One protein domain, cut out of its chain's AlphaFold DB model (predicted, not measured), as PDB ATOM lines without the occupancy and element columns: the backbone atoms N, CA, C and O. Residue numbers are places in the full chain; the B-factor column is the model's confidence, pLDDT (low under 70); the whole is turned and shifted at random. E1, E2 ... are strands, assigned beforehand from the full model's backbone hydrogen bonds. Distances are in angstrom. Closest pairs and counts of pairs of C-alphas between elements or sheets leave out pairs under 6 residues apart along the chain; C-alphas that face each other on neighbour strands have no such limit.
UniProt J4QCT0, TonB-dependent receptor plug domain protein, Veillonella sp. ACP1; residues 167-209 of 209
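This is residues 167 to 209 of the 209 residues of the protein "TonB-dependent receptor plug domain protein" of Veillonella sp. ACP1 (UniProt J4QCT0). With little regular structure, this is a long, thin hairpin of two strands, E1 and E2, side by side, with a long loop at one end, whose residues 182 to 187 stick out, and the chain's tail, residues 199 to 209, at the other. The printed part has 43 residues and no named helix; E1 and then E2, antiparallel, hold 16 of them, under half, in the class all strand. The whole is extended, a rod of 51 by 21 by 8 A, with a radius of gyration of the C-alphas of 17.4 A.

E1, residues 171 to 178, is 23.0 A long, from C-alpha 171 at (81.528, 158.309, 193.782). E2, residues 191 to 198, is 23.1 A long and ends with C-alpha 198 at (77.255, 161.219, 193.630).

E1 and E2 form a hairpin, antiparallel at 167 degrees. C-alphas 172 and 197 face each other at 4.5 A. N 173 and O 196, 2.8 A apart, are within hydrogen-bond range.

The C-alphas farthest apart, those of Ser 183 and Leu 209, are 52.7 A apart. The printed part has no cut. The link E1 to E2 is long, with 12 residues. Confidence is under 70 at residues 187 to 190 and 208 to 209.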
ATOM      1  N   LEU A 167      74.114 155.106 195.368       82.06
ATOM      2  CA  LEU A 167      75.286 154.292 195.659       82.06
ATOM      3  C   LEU A 167      75.571 154.267 197.167       82.06
ATOM      4  O   LEU A 167      75.347 155.227 197.898       82.06
ATOM      5  N   LYS A 168      76.105 153.148 197.674       82.44
ATOM      6  CA  LYS A 168      76.409 153.002 199.115       82.44
ATOM      7  C   LYS A 168      77.499 153.962 199.609       82.44
ATOM      8  O   LYS A 168      77.629 154.167 200.814       82.44
ATOM      9  N   LYS A 169      78.320 154.482 198.700       83.56
ATOM     10  CA  LYS A 169      79.452 155.368 198.978       83.56
ATOM     11  C   LYS A 169      79.444 156.520 197.972       83.56
ATOM     12  O   LYS A 169      78.960 156.300 196.862       83.56
ATOM     13  N   PRO A 170      80.013 157.682 198.330       84.06
ATOM     14  CA  PRO A 170      80.251 158.743 197.369       84.06
ATOM     15  C   PRO A 170      81.106 158.244 196.203       84.06
ATOM     16  O   PRO A 170      82.068 157.499 196.415       84.06
ATOM     17  N   THR A 171      80.778 158.666 194.990       83.25
ATOM     18  CA  THR A 171      81.528 158.309 193.782       83.25
ATOM     19  C   THR A 171      81.720 159.509 192.882       83.25
ATOM     20  O   THR A 171      80.808 160.313 192.714       83.25
ATOM     21  N   LEU A 172      82.887 159.586 192.251       86.38
ATOM     22  CA  LEU A 172      83.177 160.511 191.165       86.38
ATOM     23  C   LEU A 172      83.344 159.686 189.888       86.38
ATOM     24  O   LEU A 172      84.143 158.750 189.858       86.38
ATOM     25  N   GLN A 173      82.591 160.015 188.847       81.44
ATOM     26  CA  GLN A 173      82.682 159.391 187.537       81.44
ATOM     27  C   GLN A 173      83.126 160.429 186.512       81.44
ATOM     28  O   GLN A 173      82.566 161.519 186.439       81.44
ATOM     29  N   VAL A 174      84.113 160.068 185.700       84.62
ATOM     30  CA  VAL A 174      84.547 160.859 184.549       84.62
ATOM     31  C   VAL A 174      84.277 160.026 183.306       84.62
ATOM     32  O   VAL A 174      84.776 158.910 183.193       84.62
ATOM     33  N   ASN A 175      83.464 160.551 182.399       79.75
ATOM     34  CA  ASN A 175      83.177 159.935 181.112       79.75
ATOM     35  C   ASN A 175      83.776 160.797 180.006       79.75
ATOM     36  O   ASN A 175      83.639 162.017 180.032       79.75
ATOM     37  N   ALA A 176      84.421 160.151 179.043       83.19
ATOM     38  CA  ALA A 176      84.960 160.774 177.846       83.19
ATOM     39  C   ALA A 176      84.369 160.057 176.630       83.19
ATOM     40  O   ALA A 176      84.507 158.842 176.501       83.19
ATOM     41  N   GLU A 177      83.707 160.798 175.754       78.06
ATOM     42  CA  GLU A 177      83.097 160.286 174.530       78.06
ATOM     43  C   GLU A 177      83.798 160.912 173.330       78.06
ATOM     44  O   GLU A 177      84.020 162.119 173.311       78.06
ATOM     45  N   GLY A 178      84.144 160.097 172.335       80.75
ATOM     46  CA  GLY A 178      84.793 160.536 171.101       80.75
ATOM     47  C   GLY A 178      84.167 159.857 169.890       80.75
ATOM     48  O   GLY A 178      83.983 158.640 169.908       80.75
ATOM     49  N   MET A 179      83.860 160.611 168.832       75.12
ATOM     50  CA  MET A 179      83.399 160.043 167.559       75.12
ATOM     51  C   MET A 179      84.402 160.347 166.450       75.12
ATOM     52  O   MET A 179      84.701 161.505 166.190       75.12
ATOM     53  N   ARG A 180      84.869 159.310 165.747       79.75
ATOM     54  CA  ARG A 180      85.763 159.460 164.592       79.75
ATOM     55  C   ARG A 180      85.070 158.980 163.320       79.75
ATOM     56  O   ARG A 180      84.618 157.836 163.264       79.75
ATOM     57  N   ARG A 181      84.998 159.823 162.288       78.75
ATOM     58  CA  ARG A 181      84.562 159.424 160.942       78.75
ATOM     59  C   ARG A 181      85.769 159.145 160.054       78.75
ATOM     60  O   ARG A 181      86.837 159.723 160.218       78.75
ATOM     61  N   LYS A 182      85.570 158.298 159.038       79.44
ATOM     62  CA  LYS A 182      86.598 157.946 158.039       79.44
ATOM     63  C   LYS A 182      87.161 159.170 157.286       79.44
ATOM     64  O   LYS A 182      88.260 159.090 156.757       79.44
ATOM     65  N   SER A 183      86.424 160.285 157.254       79.88
ATOM     66  CA  SER A 183      86.821 161.550 156.613       79.88
ATOM     67  C   SER A 183      87.635 162.494 157.512       79.88
ATOM     68  O   SER A 183      88.125 163.499 157.008       79.88
ATOM     69  N   ASP A 184      87.769 162.214 158.813       75.44
ATOM     70  CA  ASP A 184      88.296 163.187 159.787       75.44
ATOM     71  C   ASP A 184      89.839 163.287 159.809       75.44
ATOM     72  O   ASP A 184      90.396 164.144 160.494       75.44
ATOM     73  N   GLY A 185      90.553 162.455 159.039       74.38
ATOM     74  CA  GLY A 185      92.020 162.493 158.952       74.38
ATOM     75  C   GLY A 185      92.709 162.329 160.317       74.38
ATOM     76  O   GLY A 185      92.324 161.465 161.114       74.38
ATOM     77  N   ASP A 186      93.720 163.162 160.590       71.56
ATOM     78  CA  ASP A 186      94.489 163.181 161.850       71.56
ATOM     79  C   ASP A 186      93.842 164.006 162.970       71.56
ATOM     80  O   ASP A 186      94.303 163.969 164.114       71.56
ATOM     81  N   LEU A 187      92.757 164.729 162.684       66.62
ATOM     82  CA  LEU A 187      92.001 165.383 163.740       66.62
ATOM     83  C   LEU A 187      91.206 164.329 164.522       66.62
ATOM     84  O   LEU A 187      90.632 163.396 163.958       66.62
ATOM     85  N   PHE A 188      91.150 164.505 165.841       64.19
ATOM     86  CA  PHE A 188      90.214 163.814 166.729       64.19
ATOM     87  C   PHE A 188      89.028 164.746 167.033       64.19
ATOM     88  O   PHE A 188      88.975 165.319 168.125       64.19
ATOM     89  N   PRO A 189      88.099 164.986 166.088       63.44
ATOM     90  CA  PRO A 189      86.954 165.838 166.363       63.44
ATOM     91  C   PRO A 189      85.948 165.148 167.304       63.44
ATOM     92  O   PRO A 189      85.956 163.931 167.473       63.44
ATOM     93  N   PHE A 190      85.064 165.953 167.903       62.84
ATOM     94  CA  PHE A 190      83.925 165.522 168.732       62.84
ATOM     95  C   PHE A 190      84.302 164.775 170.020       62.84
ATOM     96  O   PHE A 190      83.929 163.617 170.195       62.84
ATOM     97  N   GLN A 191      85.003 165.455 170.931       72.06
ATOM     98  CA  GLN A 191      85.236 164.968 172.290       72.06
ATOM     99  C   GLN A 191      84.279 165.640 173.279       72.06
ATOM    100  O   GLN A 191      84.299 166.862 173.415       72.06
ATOM    101  N   ASN A 192      83.477 164.851 173.990       72.62
ATOM    102  CA  ASN A 192      82.695 165.320 175.131       72.62
ATOM    103  C   ASN A 192      83.260 164.708 176.408       72.62
ATOM    104  O   ASN A 192      83.504 163.504 176.465       72.62
ATOM    105  N   PHE A 193      83.428 165.525 177.444       80.38
ATOM    106  CA  PHE A 193      83.835 165.065 178.764       80.38
ATOM    107  C   PHE A 193      82.755 165.426 179.776       80.38
ATOM    108  O   PHE A 193      82.309 166.570 179.835       80.38
ATOM    109  N   TYR A 194      82.353 164.454 180.585       77.62
ATOM    110  CA  TYR A 194      81.359 164.624 181.636       77.62
ATOM    111  C   TYR A 194      81.982 164.212 182.958       77.62
ATOM    112  O   TYR A 194      82.526 163.115 183.082       77.62
ATOM    113  N   ILE A 195      81.873 165.079 183.956       84.38
ATOM    114  CA  ILE A 195      82.253 164.773 185.330       84.38
ATOM    115  C   ILE A 195      80.965 164.700 186.136       84.38
ATOM    116  O   ILE A 195      80.125 165.594 186.056       84.38
ATOM    117  N   ARG A 196      80.800 163.629 186.907       75.69
ATOM    118  CA  ARG A 196      79.645 163.425 187.778       75.69
ATOM    119  C   ARG A 196      80.110 163.050 189.166       75.69
ATOM    120  O   ARG A 196      80.969 162.189 189.310       75.69
ATOM    121  N   ALA A 197      79.512 163.663 190.173       82.69
ATOM    122  CA  ALA A 197      79.708 163.299 191.564       82.69
ATOM    123  C   ALA A 197      78.366 162.853 192.150       82.69
ATOM    124  O   ALA A 197      77.367 163.552 192.009       82.69
ATOM    125  N   ASP A 198      78.360 161.701 192.808       81.38
ATOM    126  CA  ASP A 198      77.255 161.219 193.630       81.38
ATOM    127  C   ASP A 198      77.735 161.205 195.085       81.38
ATOM    128  O   ASP A 198      78.812 160.691 195.389       81.38
ATOM    129  N   SER A 199      76.948 161.784 195.989       80.31
ATOM    130  CA  SER A 199      77.212 161.771 197.433       80.31
ATOM    131  C   SER A 199      76.944 160.405 198.086       80.31
ATOM    132  O   SER A 199      77.341 160.169 199.231       80.31
ATOM    133  N   GLY A 200      76.322 159.486 197.348       82.75
ATOM    134  CA  GLY A 200      75.842 158.205 197.832       82.75
ATOM    135  C   GLY A 200      74.632 158.359 198.755       82.75
ATOM    136  O   GLY A 200      73.936 159.371 198.760       82.75
ATOM    137  N   GLN A 201      74.362 157.333 199.561       82.62
ATOM    138  CA  GLN A 201      73.283 157.367 200.550       82.62
ATOM    139  C   GLN A 201      73.430 158.553 201.520       82.62
ATOM    140  O   GLN A 201      74.540 158.880 201.952       82.62
ATOM    141  N   MET A 202      72.298 159.149 201.918       75.19
ATOM    142  CA  MET A 202      72.278 160.264 202.871       75.19
ATOM    143  C   MET A 202      73.118 159.957 204.123       75.19
ATOM    144  O   MET A 202      73.031 158.874 204.705       75.19
ATOM    145  N   GLY A 203      73.957 160.916 204.521       74.81
ATOM    146  CA  GLY A 203      74.850 160.807 205.681       74.81
ATOM    147  C   GLY A 203      76.163 160.047 205.442       74.81
ATOM    148  O   GLY A 203      76.972 159.932 206.364       74.81
ATOM    149  N   LYS A 204      76.416 159.526 204.230       76.69
ATOM    150  CA  LYS A 204      77.695 158.875 203.882       76.69
ATOM    151  C   LYS A 204      78.763 159.847 203.398       76.69
ATOM    152  O   LYS A 204      79.949 159.556 203.564       76.69
ATOM    153  N   LEU A 205      78.367 160.985 202.834       77.38
ATOM    154  CA  LEU A 205      79.298 162.044 202.475       77.38
ATOM    155  C   LEU A 205      79.716 162.800 203.741       77.38
ATOM    156  O   LEU A 205      78.933 163.551 204.317       77.38
ATOM    157  N   LYS A 206      80.958 162.586 204.178       72.50
ATOM    158  CA  LYS A 206      81.598 163.388 205.222       72.50
ATOM    159  C   LYS A 206      82.527 164.382 204.542       72.50
ATOM    160  O   LYS A 206      83.598 163.997 204.083       72.50
ATOM    161  N   VAL A 207      82.100 165.636 204.450       78.19
ATOM    162  CA  VAL A 207      82.985 166.741 204.070       78.19
ATOM    163  C   VAL A 207      83.544 167.292 205.375       78.19
ATOM    164  O   VAL A 207      82.773 167.703 206.239       78.19
ATOM    165  N   GLY A 208      84.857 167.187 205.569       69.69
ATOM    166  CA  GLY A 208      85.509 167.712 206.765       69.69
ATOM    167  C   GLY A 208      85.437 169.238 206.790       69.69
ATOM    168  O   GLY A 208      85.819 169.878 205.811       69.69
ATOM    169  N   LEU A 209      84.947 169.783 207.902       44.19
ATOM    170  CA  LEU A 209      85.469 171.018 208.484       44.19
ATOM    171  C   LEU A 209      86.412 170.612 209.615       44.19
ATOM    172  O   LEU A 209      86.048 169.656 210.341       44.19
TER     173      LEU A 209